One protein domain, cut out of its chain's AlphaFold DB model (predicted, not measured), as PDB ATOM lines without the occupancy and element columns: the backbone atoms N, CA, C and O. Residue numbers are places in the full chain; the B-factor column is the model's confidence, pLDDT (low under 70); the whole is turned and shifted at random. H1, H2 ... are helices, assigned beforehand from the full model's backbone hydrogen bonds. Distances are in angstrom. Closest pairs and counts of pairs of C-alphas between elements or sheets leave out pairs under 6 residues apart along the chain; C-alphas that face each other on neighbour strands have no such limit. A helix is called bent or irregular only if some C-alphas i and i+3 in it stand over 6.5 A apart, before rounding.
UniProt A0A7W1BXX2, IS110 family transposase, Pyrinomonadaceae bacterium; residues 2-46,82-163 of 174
ATOM      1  N   VAL A   2     -59.460  13.785 214.661       64.81
ATOM      2  CA  VAL A   2     -60.773  14.479 214.724       64.81
ATOM      3  C   VAL A   2     -61.874  13.760 215.532       64.81
ATOM      4  O   VAL A   2     -62.531  14.372 216.364       64.81
ATOM      5  N   GLN A   3     -62.084  12.445 215.359       63.78
ATOM      6  CA  GLN A   3     -63.131  11.726 216.117       63.78
ATOM      7  C   GLN A   3     -62.875  11.686 217.632       63.78
ATOM      8  O   GLN A   3     -63.821  11.633 218.416       63.78
ATOM      9  N   LYS A   4     -61.600  11.681 218.043       68.06
ATOM     10  CA  LYS A   4     -61.198  11.610 219.453       68.06
ATOM     11  C   LYS A   4     -61.445  12.956 220.140       68.06
ATOM     12  O   LYS A   4     -61.959  12.976 221.253       68.06
ATOM     13  N   GLU A   5     -61.177  14.050 219.433       70.94
ATOM     14  CA  GLU A   5     -61.450  15.423 219.877       70.94
ATOM     15  C   GLU A   5     -62.949  15.715 219.960       70.94
ATOM     16  O   GLU A   5     -63.416  16.201 220.986       70.94
ATOM     17  N   ILE A   6     -63.729  15.317 218.947       75.19
ATOM     18  CA  ILE A   6     -65.197  15.437 218.976       75.19
ATOM     19  C   ILE A   6     -65.776  14.681 220.177       75.19
ATOM     20  O   ILE A   6     -66.654  15.185 220.875       75.19
ATOM     21  N   ARG A   7     -65.274  13.469 220.448       70.81
ATOM     22  CA  ARG A   7     -65.718  12.684 221.602       70.81
ATOM     23  C   ARG A   7     -65.398  13.389 222.917       70.81
ATOM     24  O   ARG A   7     -66.255  13.401 223.792       70.81
ATOM     25  N   HIS A   8     -64.198  13.951 223.041       74.38
ATOM     26  CA  HIS A   8     -63.778  14.676 224.235       74.38
ATOM     27  C   HIS A   8     -64.642  15.925 224.467       74.38
ATOM     28  O   HIS A   8     -65.169  16.106 225.559       74.38
ATOM     29  N   PHE A   9     -64.899  16.716 223.421       77.31
ATOM     30  CA  PHE A   9     -65.792  17.876 223.491       77.31
ATOM     31  C   PHE A   9     -67.203  17.491 223.963       77.31
ATOM     32  O   PHE A   9     -67.713  18.048 224.931       77.31
ATOM     33  N   CYS A  10     -67.804  16.463 223.354       78.06
ATOM     34  CA  CYS A  10     -69.129  15.986 223.750       78.06
ATOM     35  C   CYS A  10     -69.185  15.365 225.156       78.06
ATOM     36  O   CYS A  10     -70.277  15.167 225.676       78.06
ATOM     37  N   GLN A  11     -68.047  14.983 225.744       77.44
ATOM     38  CA  GLN A  11     -67.983  14.467 227.116       77.44
ATOM     39  C   GLN A  11     -67.933  15.586 228.158       77.44
ATOM     40  O   GLN A  11     -68.409  15.368 229.272       77.44
ATOM     41  N   ASN A  12     -67.379  16.743 227.789       83.38
ATOM     42  CA  ASN A  12     -67.230  17.901 228.668       83.38
ATOM     43  C   ASN A  12     -68.513  18.742 228.770       83.38
ATOM     44  O   ASN A  12     -68.668  19.489 229.729       83.38
ATOM     45  N   ASP A  13     -69.439  18.594 227.821       86.06
ATOM     46  CA  ASP A  13     -70.773  19.196 227.868       86.06
ATOM     47  C   ASP A  13     -71.806  18.166 228.390       86.06
ATOM     48  O   ASP A  13     -72.087  17.168 227.707       86.06
ATOM     49  N   PRO A  14     -72.375  18.363 229.597       86.44
ATOM     50  CA  PRO A  14     -73.321  17.422 230.196       86.44
ATOM     51  C   PRO A  14     -74.600  17.237 229.374       86.44
ATOM     52  O   PRO A  14     -75.135  16.127 229.300       86.44
ATOM     53  N   GLU A  15     -75.076  18.303 228.735       86.31
ATOM     54  CA  GLU A  15     -76.318  18.302 227.972       86.31
ATOM     55  C   GLU A  15     -76.145  17.531 226.660       86.31
ATOM     56  O   GLU A  15     -76.954  16.655 226.325       86.31
ATOM     57  N   LEU A  16     -75.044  17.785 225.945       85.19
ATOM     58  CA  LEU A  16     -74.700  17.034 224.740       85.19
ATOM     59  C   LEU A  16     -74.492  15.556 225.058       85.19
ATOM     60  O   LEU A  16     -74.994  14.694 224.330       85.19
ATOM     61  N   ARG A  17     -73.806  15.238 226.160       88.38
ATOM     62  CA  ARG A  17     -73.607  13.854 226.604       88.38
ATOM     63  C   ARG A  17     -74.940  13.146 226.851       88.38
ATOM     64  O   ARG A  17     -75.116  12.003 226.416       88.38
ATOM     65  N   GLN A  18     -75.879  13.817 227.511       90.12
ATOM     66  CA  GLN A  18     -77.203  13.274 227.794       90.12
ATOM     67  C   GLN A  18     -78.011  13.063 226.506       90.12
ATOM     68  O   GLN A  18     -78.534  11.969 226.279       90.12
ATOM     69  N   CYS A  19     -78.022  14.043 225.602       88.75
ATOM     70  CA  CYS A  19     -78.690  13.927 224.304       88.75
ATOM     71  C   CYS A  19     -78.102  12.799 223.442       88.75
ATOM     72  O   CYS A  19     -78.844  12.042 222.813       88.75
ATOM     73  N   ILE A  20     -76.775  12.627 223.444       91.12
ATOM     74  CA  ILE A  20     -76.101  11.515 222.758       91.12
ATOM     75  C   ILE A  20     -76.550  10.175 223.338       91.12
ATOM     76  O   ILE A  20     -76.837   9.257 222.566       91.12
ATOM     77  N   SER A  21     -76.633  10.066 224.667       91.75
ATOM     78  CA  SER A  21     -77.097   8.859 225.358       91.75
ATOM     79  C   SER A  21     -78.545   8.526 224.996       91.75
ATOM     80  O   SER A  21     -78.865   7.384 224.671       91.75
ATOM     81  N   PHE A  22     -79.419   9.532 224.972       91.69
ATOM     82  CA  PHE A  22     -80.809   9.364 224.565       91.69
ATOM     83  C   PHE A  22     -80.929   8.921 223.109       91.69
ATOM     84  O   PHE A  22     -81.613   7.944 222.824       91.69
ATOM     85  N   LEU A  23     -80.210   9.542 222.178       89.81
ATOM     86  CA  LEU A  23     -80.220   9.097 220.783       89.81
ATOM     87  C   LEU A  23     -79.623   7.695 220.604       89.81
ATOM     88  O   LEU A  23     -80.135   6.921 219.802       89.81
ATOM     89  N   ALA A  24     -78.580   7.347 221.361       92.00
ATOM     90  CA  ALA A  24     -77.941   6.031 221.300       92.00
ATOM     91  C   ALA A  24     -78.803   4.900 221.895       92.00
ATOM     92  O   ALA A  24     -78.527   3.729 221.651       92.00
ATOM     93  N   SER A  25     -79.858   5.229 222.648       92.00
ATOM     94  CA  SER A  25     -80.843   4.238 223.104       92.00
ATOM     95  C   SER A  25     -81.740   3.719 221.972       92.00
ATOM     96  O   SER A  25     -82.361   2.663 222.100       92.00
ATOM     97  N   LEU A  26     -81.802   4.430 220.838       89.94
ATOM     98  CA  LEU A  26     -82.546   3.968 219.674       89.94
ATOM     99  C   LEU A  26     -81.843   2.764 219.036       89.94
ATOM    100  O   LEU A  26     -80.632   2.789 218.796       89.94
ATOM    101  N   PRO A  27     -82.594   1.712 218.679       88.25
ATOM    102  CA  PRO A  27     -82.009   0.501 218.138       88.25
ATOM    103  C   PRO A  27     -81.304   0.798 216.811       88.25
ATOM    104  O   PRO A  27     -81.899   1.298 215.860       88.25
ATOM    105  N   GLY A  28     -80.010   0.485 216.758       85.81
ATOM    106  CA  GLY A  28     -79.169   0.705 215.580       85.81
ATOM    107  C   GLY A  28     -78.476   2.065 215.523       85.81
ATOM    108  O   GLY A  28     -77.603   2.231 214.675       85.81
ATOM    109  N   ILE A  29     -78.793   3.011 216.412       89.69
ATOM    110  CA  ILE A  29     -78.098   4.300 216.507       89.69
ATOM    111  C   ILE A  29     -77.019   4.200 217.587       89.69
ATOM    112  O   ILE A  29     -77.293   3.843 218.723       89.69
ATOM    113  N   GLY A  30     -75.772   4.497 217.221       87.31
ATOM    114  CA  GLY A  30     -74.643   4.537 218.152       87.31
ATOM    115  C   GLY A  30     -74.154   5.961 218.397       87.31
ATOM    116  O   GLY A  30     -74.520   6.881 217.666       87.31
ATOM    117  N   SER A  31     -73.249   6.131 219.366       86.06
ATOM    118  CA  SER A  31     -72.746   7.445 219.792       86.06
ATOM    119  C   SER A  31     -72.209   8.305 218.643       86.06
ATOM    120  O   SER A  31     -72.493   9.491 218.595       86.06
ATOM    121  N   ILE A  32     -71.496   7.719 217.674       86.31
ATOM    122  CA  ILE A  32     -70.957   8.456 216.516       86.31
ATOM    123  C   ILE A  32     -72.086   9.016 215.644       86.31
ATOM    124  O   ILE A  32     -72.025  10.162 215.203       86.31
ATOM    125  N   THR A  33     -73.119   8.212 215.382       86.00
ATOM    126  CA  THR A  33     -74.277   8.647 214.591       86.00
ATOM    127  C   THR A  33     -75.085   9.687 215.361       86.00
ATOM    128  O   THR A  33     -75.508  10.668 214.758       86.00
ATOM    129  N   SER A  34     -75.237   9.525 216.679       88.06
ATOM    130  CA  SER A  34     -75.882  10.509 217.555       88.06
ATOM    131  C   SER A  34     -75.154  11.852 217.541       88.06
ATOM    132  O   SER A  34     -75.779  12.876 217.291       88.06
ATOM    133  N   THR A  35     -73.831  11.855 217.736       87.88
ATOM    134  CA  THR A  35     -73.016  13.075 217.703       87.88
ATOM    135  C   THR A  35     -73.091  13.753 216.342       87.88
ATOM    136  O   THR A  35     -73.279  14.962 216.271       87.88
ATOM    137  N   HIS A  36     -73.007  12.984 215.254       85.75
ATOM    138  CA  HIS A  36     -73.120  13.541 213.909       85.75
ATOM    139  C   HIS A  36     -74.512  14.145 213.656       85.75
ATOM    140  O   HIS A  36     -74.618  15.225 213.080       85.75
ATOM    141  N   ALA A  37     -75.575  13.484 214.123       84.19
ATOM    142  CA  ALA A  37     -76.931  14.004 214.018       84.19
ATOM    143  C   ALA A  37     -77.110  15.305 214.807       84.19
ATOM    144  O   ALA A  37     -77.632  16.265 214.251       84.19
ATOM    145  N   LEU A  38     -76.634  15.370 216.052       85.50
ATOM    146  CA  LEU A  38     -76.708  16.584 216.872       85.50
ATOM    147  C   LEU A  38     -75.901  17.734 216.267       85.50
ATOM    148  O   LEU A  38     -76.432  18.828 216.115       85.50
ATOM    149  N   ALA A  39     -74.670  17.469 215.825       84.44
ATOM    150  CA  ALA A  39     -73.839  18.469 215.156       84.44
ATOM    151  C   ALA A  39     -74.517  19.035 213.898       84.44
ATOM    152  O   ALA A  39     -74.375  20.214 213.592       84.44
ATOM    153  N   ARG A  40     -75.280  18.204 213.170       81.06
ATOM    154  CA  ARG A  40     -75.996  18.645 211.970       81.06
ATOM    155  C   ARG A  40     -77.296  19.386 212.274       81.06
ATOM    156  O   ARG A  40     -77.679  20.244 211.475       81.06
ATOM    157  N   LEU A  41     -77.975  19.019 213.358       78.50
ATOM    158  CA  LEU A  41     -79.224  19.632 213.807       78.50
ATOM    159  C   LEU A  41     -79.000  21.004 214.448       78.50
ATOM    160  O   LEU A  41     -79.874  21.856 214.326       78.50
ATOM    161  N   GLY A  42     -77.848  21.225 215.085       79.19
ATOM    162  CA  GLY A  42     -77.602  22.448 215.845       79.19
ATOM    163  C   GLY A  42     -78.537  22.524 217.052       79.19
ATOM    164  O   GLY A  42     -78.686  21.540 217.775       79.19
ATOM    165  N   ASP A  43     -79.187  23.670 217.255       79.88
ATOM    166  CA  ASP A  43     -80.148  23.848 218.344       79.88
ATOM    167  C   ASP A  43     -81.486  23.151 218.035       79.88
ATOM    168  O   ASP A  43     -82.390  23.695 217.393       79.88
ATOM    169  N   TRP A  44     -81.627  21.911 218.514       75.94
ATOM    170  CA  TRP A  44     -82.833  21.104 218.314       75.94
ATOM    171  C   TRP A  44     -84.074  21.676 219.014       75.94
ATOM    172  O   TRP A  44     -85.188  21.263 218.681       75.94
ATOM    173  N   ARG A  45     -83.915  22.616 219.958       78.50
ATOM    174  CA  ARG A  45     -85.033  23.259 220.668       78.50
ATOM    175  C   ARG A  45     -85.833  24.186 219.759       78.50
ATOM    176  O   ARG A  45     -87.034  24.342 219.955       78.50
ATOM    177  N   GLN A  46     -85.189  24.750 218.738       76.69
ATOM    178  CA  GLN A  46     -85.822  25.649 217.769       76.69
ATOM    179  C   GLN A  46     -86.664  24.897 216.731       76.69
ATOM    180  O   GLN A  46     -87.394  25.500 215.943       76.69
ATOM    181  N   ARG A  82     -73.981  11.386 203.862       79.94
ATOM    182  CA  ARG A  82     -73.278  10.469 204.767       79.94
ATOM    183  C   ARG A  82     -74.181  10.095 205.934       79.94
ATOM    184  O   ARG A  82     -74.242   8.922 206.301       79.94
ATOM    185  N   LEU A  83     -74.903  11.065 206.487       80.25
ATOM    186  CA  LEU A  83     -75.837  10.837 207.584       80.25
ATOM    187  C   LEU A  83     -77.057  10.029 207.131       80.25
ATOM    188  O   LEU A  83     -77.414   9.059 207.795       80.25
ATOM    189  N   ARG A  84     -77.609  10.323 205.947       82.19
ATOM    190  CA  ARG A  84     -78.649   9.502 205.305       82.19
ATOM    191  C   ARG A  84     -78.231   8.038 205.191       82.19
ATOM    192  O   ARG A  84     -78.974   7.152 205.606       82.19
ATOM    193  N   ASN A  85     -77.039   7.778 204.651       83.19
ATOM    194  CA  ASN A  85     -76.533   6.413 204.504       83.19
ATOM    195  C   ASN A  85     -76.377   5.724 205.863       83.19
ATOM    196  O   ASN A  85     -76.810   4.584 206.014       83.19
ATOM    197  N   LYS A  86     -75.831   6.425 206.864       86.31
ATOM    198  CA  LYS A  86     -75.727   5.909 208.237       86.31
ATOM    199  C   LYS A  86     -77.100   5.567 208.811       86.31
ATOM    200  O   LYS A  86     -77.264   4.466 209.313       86.31
ATOM    201  N   LEU A  87     -78.096   6.440 208.673       86.50
ATOM    202  CA  LEU A  87     -79.450   6.208 209.187       86.50
ATOM    203  C   LEU A  87     -80.153   5.031 208.499       86.50
ATOM    204  O   LEU A  87     -80.866   4.282 209.162       86.50
ATOM    205  N   ILE A  88     -79.911   4.809 207.204       88.75
ATOM    206  CA  ILE A  88     -80.395   3.608 206.504       88.75
ATOM    207  C   ILE A  88     -79.733   2.342 207.074       88.75
ATOM    208  O   ILE A  88     -80.414   1.343 207.290       88.75
ATOM    209  N   GLN A  89     -78.429   2.370 207.369       89.50
ATOM    210  CA  GLN A  89     -77.749   1.248 208.035       89.50
ATOM    211  C   GLN A  89     -78.271   1.023 209.464       89.50
ATOM    212  O   GLN A  89     -78.505  -0.115 209.878       89.50
ATOM    213  N   CYS A  90     -78.539   2.103 210.203       89.62
ATOM    214  CA  CYS A  90     -79.187   2.035 211.510       89.62
ATOM    215  C   CYS A  90     -80.570   1.377 211.400       89.62
ATOM    216  O   CYS A  90     -80.882   0.508 212.207       89.62
ATOM    217  N   ALA A  91     -81.358   1.709 210.370       90.12
ATOM    218  CA  ALA A  91     -82.671   1.115 210.126       90.12
ATOM    219  C   ALA A  91     -82.617  -0.410 209.942       90.12
ATOM    220  O   ALA A  91     -83.454  -1.108 210.508       90.12
ATOM    221  N   TRP A  92     -81.607  -0.944 209.243       91.56
ATOM    222  CA  TRP A  92     -81.428  -2.400 209.096       91.56
ATOM    223  C   TRP A  92     -81.160  -3.094 210.434       91.56
ATOM    224  O   TRP A  92     -81.567  -4.229 210.672       91.56
ATOM    225  N   THR A  93     -80.478  -2.410 211.347       91.00
ATOM    226  CA  THR A  93     -80.295  -2.909 212.715       91.00
ATOM    227  C   THR A  93     -81.562  -2.726 213.550       91.00
ATOM    228  O   THR A  93     -81.895  -3.585 214.364       91.00
ATOM    229  N   ALA A  94     -82.304  -1.647 213.317       89.75
ATOM    230  CA  ALA A  94     -83.512  -1.320 214.051       89.75
ATOM    231  C   ALA A  94     -84.628  -2.343 213.827       89.75
ATOM    232  O   ALA A  94     -85.182  -2.835 214.800       89.75
ATOM    233  N   ILE A  95     -84.900  -2.748 212.581       91.19
ATOM    234  CA  ILE A  95     -85.936  -3.758 212.271       91.19
ATOM    235  C   ILE A  95     -85.643  -5.137 212.885       91.19
ATOM    236  O   ILE A  95     -86.554  -5.936 213.111       91.19
ATOM    237  N   ARG A  96     -84.367  -5.431 213.168       88.25
ATOM    238  CA  ARG A  96     -83.955  -6.672 213.832       88.25
ATOM    239  C   ARG A  96     -84.233  -6.623 215.332       88.25
ATOM    240  O   ARG A  96     -84.659  -7.629 215.885       88.25
ATOM    241  N   LYS A  97     -84.055  -5.465 215.970       87.94
ATOM    242  CA  LYS A  97     -84.205  -5.293 217.426       87.94
ATOM    243  C   LYS A  97     -85.597  -4.837 217.870       87.94
ATOM    244  O   LYS A  97     -85.993  -5.141 218.984       87.94
ATOM    245  N   ASP A  98     -86.311  -4.101 217.024       88.81
ATOM    246  CA  ASP A  98     -87.581  -3.457 217.352       88.81
ATOM    247  C   ASP A  98     -88.745  -4.105 216.584       88.81
ATOM    248  O   ASP A  98     -88.848  -3.935 215.359       88.81
ATOM    249  N   PRO A  99     -89.634  -4.828 217.285       87.94
ATOM    250  CA  PRO A  99     -90.775  -5.496 216.671       87.94
ATOM    251  C   PRO A  99     -91.768  -4.540 215.982       87.94
ATOM    252  O   PRO A  99     -92.372  -4.896 214.973       87.94
ATOM    253  N   GLU A 100     -91.925  -3.298 216.450       88.69
ATOM    254  CA  GLU A 100     -92.838  -2.316 215.846       88.69
ATOM    255  C   GLU A 100     -92.269  -1.753 214.532       88.69
ATOM    256  O   GLU A 100     -92.992  -1.551 213.550       88.69
ATOM    257  N   LEU A 101     -90.954  -1.513 214.477       89.25
ATOM    258  CA  LEU A 101     -90.288  -1.129 213.226       89.25
ATOM    259  C   LEU A 101     -90.275  -2.280 212.224       89.25
ATOM    260  O   LEU A 101     -90.401  -2.037 211.022       89.25
ATOM    261  N   ARG A 102     -90.179  -3.518 212.714       89.94
ATOM    262  CA  ARG A 102     -90.312  -4.728 211.904       89.94
ATOM    263  C   ARG A 102     -91.700  -4.849 211.278       89.94
ATOM    264  O   ARG A 102     -91.799  -5.038 210.067       89.94
ATOM    265  N   ALA A 103     -92.752  -4.655 212.078       89.25
ATOM    266  CA  ALA A 103     -94.143  -4.581 211.616       89.25
ATOM    267  C   ALA A 103     -94.287  -3.592 210.464       89.25
ATOM    268  O   ALA A 103     -94.824  -3.888 209.398       89.25
ATOM    269  N   PHE A 104     -93.763  -2.390 210.707       89.12
ATOM    270  CA  PHE A 104     -93.871  -1.283 209.784       89.12
ATOM    271  C   PHE A 104     -93.139  -1.589 208.475       89.12
ATOM    272  O   PHE A 104     -93.701  -1.371 207.405       89.12
ATOM    273  N   TYR A 105     -91.933  -2.160 208.552       91.06
ATOM    274  CA  TYR A 105     -91.190  -2.632 207.386       91.06
ATOM    275  C   TYR A 105     -92.017  -3.614 206.551       91.06
ATOM    276  O   TYR A 105     -92.222  -3.364 205.363       91.06
ATOM    277  N   ARG A 106     -92.547  -4.673 207.177       89.81
ATOM    278  CA  ARG A 106     -93.326  -5.714 206.494       89.81
ATOM    279  C   ARG A 106     -94.577  -5.141 205.823       89.81
ATOM    280  O   ARG A 106     -94.784  -5.361 204.635       89.81
ATOM    281  N   SER A 107     -95.311  -4.277 206.528       90.25
ATOM    282  CA  SER A 107     -96.512  -3.620 205.988       90.25
ATOM    283  C   SER A 107     -96.249  -2.798 204.719       90.25
ATOM    284  O   SER A 107     -97.120  -2.681 203.860       90.25
ATOM    285  N   ILE A 108     -95.054  -2.212 204.586       88.56
ATOM    286  CA  ILE A 108     -94.662  -1.459 203.391       88.56
ATOM    287  C   ILE A 108     -94.105  -2.400 202.325       88.56
ATOM    288  O   ILE A 108     -94.375  -2.193 201.145       88.56
ATOM    289  N   TYR A 109     -93.340  -3.417 202.724       90.06
ATOM    290  CA  TYR A 109     -92.764  -4.407 201.821       90.06
ATOM    291  C   TYR A 109     -93.854  -5.119 201.004       90.06
ATOM    292  O   TYR A 109     -93.767  -5.154 199.779       90.06
ATOM    293  N   GLU A 110     -94.918  -5.585 201.661       89.69
ATOM    294  CA  GLU A 110     -96.027  -6.324 201.037       89.69
ATOM    295  C   GLU A 110     -96.834  -5.483 200.032       89.69
ATOM    296  O   GLU A 110     -97.400  -6.014 199.082       89.69
ATOM    297  N   ARG A 111     -96.858  -4.155 200.198       88.44
ATOM    298  CA  ARG A 111     -97.620  -3.224 199.342       88.44
ATOM    299  C   ARG A 111     -96.853  -2.749 198.107       88.44
ATOM    300  O   ARG A 111     -97.360  -1.917 197.357       88.44
ATOM    301  N   GLN A 112     -95.599  -3.164 197.933       85.25
ATOM    302  CA  GLN A 112     -94.713  -2.644 196.892       85.25
ATOM    303  C   GLN A 112     -94.261  -3.753 195.935       85.25
ATOM    304  O   GLN A 112     -94.122  -4.905 196.339       85.25
ATOM    305  N   PRO A 113     -93.942  -3.425 194.669       86.56
ATOM    306  CA  PRO A 113     -93.375  -4.403 193.746       86.56
ATOM    307  C   PRO A 113     -92.072  -4.996 194.301       86.56
ATOM    308  O   PRO A 113     -91.187  -4.239 194.717       86.56
ATOM    309  N   LYS A 114     -91.918  -6.329 194.245       82.38
ATOM    310  CA  LYS A 114     -90.793  -7.077 194.854       82.38
ATOM    311  C   LYS A 114     -89.416  -6.459 194.573       82.38
ATOM    312  O   LYS A 114     -88.605  -6.310 195.483       82.38
ATOM    313  N   LYS A 115     -89.181  -5.994 193.337       82.56
ATOM    314  CA  LYS A 115     -87.914  -5.363 192.906       82.56
ATOM    315  C   LYS A 115     -87.516  -4.130 193.732       82.56
ATOM    316  O   LYS A 115     -86.330  -3.858 193.893       82.56
ATOM    317  N   VAL A 116     -88.483  -3.368 194.245       85.00
ATOM    318  CA  VAL A 116     -88.241  -2.111 194.983       85.00
ATOM    319  C   VAL A 116     -88.723  -2.146 196.433       85.00
ATOM    320  O   VAL A 116     -88.425  -1.213 197.181       85.00
ATOM    321  N   ALA A 117     -89.426  -3.208 196.837       84.56
ATOM    322  CA  ALA A 117     -90.075  -3.347 198.138       84.56
ATOM    323  C   ALA A 117     -89.107  -3.120 199.305       84.56
ATOM    324  O   ALA A 117     -89.285  -2.167 200.064       84.56
ATOM    325  N   ALA A 118     -88.018  -3.892 199.377       86.38
ATOM    326  CA  ALA A 118     -87.022  -3.777 200.446       86.38
ATOM    327  C   ALA A 118     -86.417  -2.366 200.550       86.38
ATOM    328  O   ALA A 118     -86.300  -1.798 201.636       86.38
ATOM    329  N   ARG A 119     -86.067  -1.756 199.406       85.25
ATOM    330  CA  ARG A 119     -85.458  -0.418 199.371       85.25
ATOM    331  C   ARG A 119     -86.438   0.659 199.834       85.25
ATOM    332  O   ARG A 119     -86.044   1.557 200.575       85.25
ATOM    333  N   LYS A 120     -87.699   0.598 199.405       85.38
ATOM    334  CA  LYS A 120     -88.725   1.557 199.839       85.38
ATOM    335  C   LYS A 120     -89.075   1.369 201.314       85.38
ATOM    336  O   LYS A 120     -89.154   2.356 202.041       85.38
ATOM    337  N   ALA A 121     -89.221   0.123 201.759       88.44
ATOM    338  CA  ALA A 121     -89.548  -0.208 203.138       88.44
ATOM    339  C   ALA A 121     -88.447   0.244 204.108       88.44
ATOM    340  O   ALA A 121     -88.746   0.917 205.093       88.44
ATOM    341  N   ILE A 122     -87.165  -0.002 203.805       89.62
ATOM    342  CA  ILE A 122     -86.080   0.426 204.700       89.62
ATOM    343  C   ILE A 122     -85.937   1.950 204.769       89.62
ATOM    344  O   ILE A 122     -85.696   2.505 205.839       89.62
ATOM    345  N   VAL A 123     -86.141   2.650 203.650       87.06
ATOM    346  CA  VAL A 123     -86.159   4.120 203.626       87.06
ATOM    347  C   VAL A 123     -87.315   4.654 204.474       87.06
ATOM    348  O   VAL A 123     -87.133   5.615 205.221       87.06
ATOM    349  N   ALA A 124     -88.487   4.020 204.406       87.50
ATOM    350  CA  ALA A 124     -89.621   4.378 205.250       87.50
ATOM    351  C   ALA A 124     -89.308   4.161 206.741       87.50
ATOM    352  O   ALA A 124     -89.613   5.032 207.558       87.50
ATOM    353  N   VAL A 125     -88.644   3.057 207.101       90.50
ATOM    354  CA  VAL A 125     -88.181   2.809 208.477       90.50
ATOM    355  C   VAL A 125     -87.160   3.857 208.917       90.50
ATOM    356  O   VAL A 125     -87.293   4.397 210.011       90.50
ATOM    357  N   ALA A 126     -86.181   4.204 208.077       88.75
ATOM    358  CA  ALA A 126     -85.202   5.248 208.382       88.75
ATOM    359  C   ALA A 126     -85.883   6.603 208.656       88.75
ATOM    360  O   ALA A 126     -85.532   7.295 209.609       88.75
ATOM    361  N   ARG A 127     -86.926   6.947 207.890       85.31
ATOM    362  CA  ARG A 127     -87.752   8.137 208.151       85.31
ATOM    363  C   ARG A 127     -88.511   8.037 209.477       85.31
ATOM    364  O   ARG A 127     -88.553   9.012 210.223       85.31
ATOM    365  N   LYS A 128     -89.082   6.872 209.801       86.94
ATOM    366  CA  LYS A 128     -89.755   6.641 211.092       86.94
ATOM    367  C   LYS A 128     -88.771   6.746 212.267       86.94
ATOM    368  O   LYS A 128     -89.119   7.316 213.300       86.94
ATOM    369  N   LEU A 129     -87.529   6.285 212.097       88.06
ATOM    370  CA  LEU A 129     -86.457   6.470 213.080       88.06
ATOM    371  C   LEU A 129     -86.159   7.945 213.329       88.06
ATOM    372  O   LEU A 129     -86.045   8.335 214.484       88.06
ATOM    373  N   THR A 130     -86.113   8.783 212.294       85.06
ATOM    374  CA  THR A 130     -85.949  10.235 212.467       85.06
ATOM    375  C   THR A 130     -87.050  10.855 213.324       85.06
ATOM    376  O   THR A 130     -86.770  11.675 214.196       85.06
ATOM    377  N   THR A 131     -88.303  10.441 213.126       85.12
ATOM    378  CA  THR A 131     -89.412  10.883 213.981       85.12
ATOM    379  C   THR A 131     -89.199  10.469 215.437       85.12
ATOM    380  O   THR A 131     -89.434  11.267 216.344       85.12
ATOM    381  N   ARG A 132     -88.696   9.253 215.678       88.88
ATOM    382  CA  ARG A 132     -88.373   8.784 217.031       88.88
ATOM    383  C   ARG A 132     -87.176   9.512 217.643       88.88
ATOM    384  O   ARG A 132     -87.241   9.845 218.820       88.88
ATOM    385  N   MET A 133     -86.143   9.832 216.861       88.44
ATOM    386  CA  MET A 133     -85.024  10.678 217.300       88.44
ATOM    387  C   MET A 133     -85.524  12.030 217.804       88.44
ATOM    388  O   MET A 133     -85.149  12.447 218.895       88.44
ATOM    389  N   TYR A 134     -86.420  12.687 217.061       85.81
ATOM    390  CA  TYR A 134     -87.011  13.943 217.519       85.81
ATOM    391  C   TYR A 134     -87.817  13.779 218.803       85.81
ATOM    392  O   TYR A 134     -87.667  14.578 219.720       85.81
ATOM    393  N   ALA A 135     -88.665  12.749 218.883       87.00
ATOM    394  CA  ALA A 135     -89.479  12.513 220.069       87.00
ATOM    395  C   ALA A 135     -88.606  12.317 221.318       87.00
ATOM    396  O   ALA A 135     -88.898  12.895 222.359       87.00
ATOM    397  N   VAL A 136     -87.509  11.571 221.187       89.62
ATOM    398  CA  VAL A 136     -86.513  11.344 222.240       89.62
ATOM    399  C   VAL A 136     -85.828  12.649 222.660       89.62
ATOM    400  O   VAL A 136     -85.760  12.939 223.852       89.62
ATOM    401  N   LEU A 137     -85.392  13.476 221.702       86.94
ATOM    402  CA  LEU A 137     -84.777  14.781 221.988       86.94
ATOM    403  C   LEU A 137     -85.762  15.777 222.609       86.94
ATOM    404  O   LEU A 137     -85.390  16.544 223.489       86.94
ATOM    405  N   LYS A 138     -87.027  15.771 222.187       85.88
ATOM    406  CA  LYS A 138     -88.051  16.673 222.727       85.88
ATOM    407  C   LYS A 138     -88.505  16.259 224.124       85.88
ATOM    408  O   LYS A 138     -88.762  17.112 224.962       85.88
ATOM    409  N   GLN A 139     -88.629  14.955 224.364       85.69
ATOM    410  CA  GLN A 139     -89.098  14.406 225.640       85.69
ATOM    411  C   GLN A 139     -87.969  14.216 226.655       85.69
ATOM    412  O   GLN A 139     -88.266  13.894 227.800       85.69
ATOM    413  N   GLN A 140     -86.706  14.381 226.239       86.44
ATOM    414  CA  GLN A 140     -85.523  14.239 227.095       86.44
ATOM    415  C   GLN A 140     -85.547  12.927 227.898       86.44
ATOM    416  O   GLN A 140     -85.278  12.895 229.097       86.44
ATOM    417  N   ARG A 141     -85.910  11.825 227.227       88.19
ATOM    418  CA  ARG A 141     -86.000  10.489 227.831       88.19
ATOM    419  C   ARG A 141     -85.469   9.412 226.888       88.19
ATOM    420  O   ARG A 141     -85.616   9.560 225.673       88.19
ATOM    421  N   PRO A 142     -84.889   8.319 227.413       88.12
ATOM    422  CA  PRO A 142     -84.407   7.227 226.580       88.12
ATOM    423  C   PRO A 142     -85.559   6.553 225.827       88.12
ATOM    424  O   PRO A 142     -86.694   6.474 226.301       88.12
ATOM    425  N   TYR A 143     -85.248   6.052 224.636       88.69
ATOM    426  CA  TYR A 143     -86.140   5.216 223.859       88.69
ATOM    427  C   TYR A 143     -86.301   3.852 224.535       88.69
ATOM    428  O   TYR A 143     -85.318   3.193 224.869       88.69
ATOM    429  N   VAL A 144     -87.550   3.419 224.697       86.88
ATOM    430  CA  VAL A 144     -87.900   2.108 225.249       86.88
ATOM    431  C   VAL A 144     -88.610   1.314 224.161       86.88
ATOM    432  O   VAL A 144     -89.592   1.784 223.579       86.88
ATOM    433  N   ILE A 145     -88.104   0.113 223.880       84.56
ATOM    434  CA  ILE A 145     -88.741  -0.814 222.943       84.56
ATOM    435  C   ILE A 145     -89.994  -1.365 223.622       84.56
ATOM    436  O   ILE A 145     -89.922  -1.909 224.723       84.56
ATOM    437  N   ARG A 146     -91.148  -1.222 222.967       77.69
ATOM    438  CA  ARG A 146     -92.397  -1.815 223.448       77.69
ATOM    439  C   ARG A 146     -92.393  -3.318 223.114       77.69
ATOM    440  O   ARG A 146     -92.212  -3.643 221.942       77.69
ATOM    441  N   PRO A 147     -92.588  -4.217 224.095       62.38
ATOM    442  CA  PRO A 147     -92.501  -5.665 223.872       62.38
ATOM    443  C   PRO A 147     -93.709  -6.261 223.121       62.38
ATOM    444  O   PRO A 147     -93.575  -7.313 222.506       62.38
ATOM    445  N   ASP A 148     -94.857  -5.577 223.104       55.50
ATOM    446  CA  ASP A 148     -96.148  -6.102 222.621       55.50
ATOM    447  C   ASP A 148     -96.345  -6.097 221.094       55.50
ATOM    448  O   ASP A 148     -97.376  -5.661 220.584       55.50
ATOM    449  N   SER A 149     -95.388  -6.590 220.310       54.75
ATOM    450  CA  SER A 149     -95.711  -6.943 218.924       54.75
ATOM    451  C   SER A 149     -95.298  -8.382 218.623       54.75
ATOM    452  O   SER A 149     -94.123  -8.726 218.496       54.75
ATOM    453  N   SER A 150     -96.309  -9.252 218.554       52.12
ATOM    454  CA  SER A 150     -96.229 -10.678 218.226       52.12
ATOM    455  C   SER A 150     -95.893 -10.884 216.743       52.12
ATOM    456  O   SER A 150     -96.679 -11.438 215.975       52.12
ATOM    457  N   ILE A 151     -94.754 -10.357 216.297       58.38
ATOM    458  CA  ILE A 151     -94.372 -10.333 214.885       58.38
ATOM    459  C   ILE A 151     -93.150 -11.208 214.694       58.38
ATOM    460  O   ILE A 151     -92.072 -10.928 215.232       58.38
ATOM    461  N   ALA A 152     -93.335 -12.254 213.885       61.19
ATOM    462  CA  ALA A 152     -92.285 -13.188 213.514       61.19
ATOM    463  C   ALA A 152     -91.005 -12.440 213.079       61.19
ATOM    464  O   ALA A 152     -91.093 -11.376 212.448       61.19
ATOM    465  N   PRO A 153     -89.811 -12.952 213.427       60.47
ATOM    466  CA  PRO A 153     -88.559 -12.386 212.940       60.47
ATOM    467  C   PRO A 153     -88.567 -12.302 211.406       60.47
ATOM    468  O   PRO A 153     -89.190 -13.122 210.732       60.47
ATOM    469  N   LEU A 154     -87.922 -11.267 210.859       59.06
ATOM    470  CA  LEU A 154     -87.752 -11.157 209.408       59.06
ATOM    471  C   LEU A 154     -86.860 -12.302 208.932       59.06
ATOM    472  O   LEU A 154     -85.871 -12.619 209.598       59.06
ATOM    473  N   THR A 155     -87.186 -12.895 207.787       66.62
ATOM    474  CA  THR A 155     -86.327 -13.911 207.168       66.62
ATOM    475  C   THR A 155     -85.046 -13.263 206.644       66.62
ATOM    476  O   THR A 155     -85.053 -12.076 206.301       66.62
ATOM    477  N   ALA A 156     -83.949 -14.022 206.545       57.69
ATOM    478  CA  ALA A 156     -82.660 -13.508 206.073       57.69
ATOM    479  C   ALA A 156     -82.817 -12.719 204.758       57.69
ATOM    480  O   ALA A 156     -82.420 -11.555 204.703       57.69
ATOM    481  N   GLU A 157     -83.551 -13.272 203.790       56.25
ATOM    482  CA  GLU A 157     -83.875 -12.672 202.483       56.25
ATOM    483  C   GLU A 157     -84.536 -11.279 202.558       56.25
ATOM    484  O   GLU A 157     -84.302 -10.421 201.705       56.25
ATOM    485  N   GLU A 158     -85.331 -11.015 203.601       53.69
ATOM    486  CA  GLU A 158     -86.009  -9.730 203.820       53.69
ATOM    487  C   GLU A 158     -85.067  -8.670 204.415       53.69
ATOM    488  O   GLU A 158     -85.351  -7.473 204.307       53.69
ATOM    489  N   THR A 159     -83.963  -9.097 205.043       55.19
ATOM    490  CA  THR A 159     -83.032  -8.249 205.815       55.19
ATOM    491  C   THR A 159     -81.697  -7.970 205.137       55.19
ATOM    492  O   THR A 159     -81.001  -7.051 205.570       55.19
ATOM    493  N   VAL A 160     -81.345  -8.714 204.083       57.81
ATOM    494  CA  VAL A 160     -80.052  -8.561 203.405       57.81
ATOM    495  C   VAL A 160     -79.979  -7.210 202.684       57.81
ATOM    496  O   VAL A 160     -80.789  -6.878 201.794       57.81
ATOM    497  N   GLY A 161     -78.987  -6.403 203.072       51.97
ATOM    498  CA  GLY A 161     -78.732  -5.101 202.472       51.97
ATOM    499  C   GLY A 161     -78.415  -5.228 200.973       51.97
ATOM    500  O   GLY A 161     -77.936  -6.265 200.525       51.97
ATOM    501  N   PRO A 162     -78.637  -4.188 200.145       47.72
ATOM    502  CA  PRO A 162     -78.337  -4.263 198.711       47.72
ATOM    503  C   PRO A 162     -76.891  -4.650 198.357       47.72
ATOM    504  O   PRO A 162     -76.681  -5.166 197.271       47.72
ATOM    505  N   ARG A 163     -75.913  -4.395 199.243       47.53
ATOM    506  CA  ARG A 163     -74.511  -4.820 199.067       47.53
ATOM    507  C   ARG A 163     -74.329  -6.309 199.340       47.53
ATOM    508  O   ARG A 163     -73.878  -7.024 198.466       47.53
TER     509      ARG A 163
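Overview. This is residues 2 to 46 and 82 to 163 of the 174 residues of the protein "IS110 family transposase" of Pyrinomonadaceae bacterium (UniProt A0A7W1BXX2). One long helix, H6, runs along one side of the domain; H4 crosses it near its middle, H5 folds back beside its earlier part as a helical hairpin, and H2 packs on its later part. H3 bridges H2 and H4, and H1 lies at one far end, joined to H2 at a corner, while a long link returns from the end of H6 to the short H7 near H6's earlier part. The printed part has 127 residues with seven named helices, H1 to H7 in chain order, and no named strand; its class is all helix. It is compact, with a radius of gyration of the C-alphas of 15.6 A and spans of 47 by 32 by 26 A.

Along the chain. Find C-alpha 114 at (-90.793, -7.077, 194.854); from there H6 runs through residues 114 to 139, 37.6 A from first to last C-alpha. It is irregular: C-alphas 115 and 118 are 7.8 A apart. Before it come H5, residues 99 to 109, and H4, residues 82 to 97, which is 23.0 A long. Go back to C-alpha 2 at (-60.773, 14.479, 214.724) for H1, residues 2 to 12, followed by H2, residues 14 to 24, and H3, residues 31 to 41. The last helix, H7, residues 156 to 159, ends at C-alpha 159 at (-83.032, -8.249, 205.815).

Arrangement. Start at residues 122 to 129 of H6, which touch H4 about perpendicular, at 86 degrees; the closest C-alphas, of Ala 91 and Ala 126, are 5.2 A apart. H5 and H6 form a helical hairpin at 37 degrees, only just a steep tilt, with C-alphas 109 and 117 closest at 4.7 A. Residues 133 to 137 of H6 touch H2 at a shallow tilt of 29 degrees, opposite ways; the closest C-alphas, of Leu 23 and Met 133, are 6.1 A apart. H2 touches H3, with C-alphas 20 and 34 closest at 5.3 A, and H3 touches residues 83 to 87 of H4, with C-alphas 33 and 86 closest at 7.1 A. H1 and H2 only just touch, only at the corner, with 3 pairs of C-alphas within 8 A and Gln 11 and Arg 17 closest at 5.7 A. H7 is close to H6 but not clearly touching; C-alphas 118 and 158 are closest at 6.9 A. Every O i to N i+4 pair is within hydrogen-bond range in H1, H2, H3 and H5, against 11 of 12 in H4 and 20 of 22 in H6; H7 is too short for such a pair.

Size, cuts and confidence. The two C-alphas farthest apart, of Asn 12 and Pro 113, are 49.0 A apart. Residues 47 to 81 are not printed, and C-alphas 46 and 82 are 23.6 A apart across this cut. The link from H6 to H7, residues 140 to 155, is long. Look for pLDDT under 70 at residues 2 to 4 and 147 to 163; the mean of the printed part of this model is 81.6.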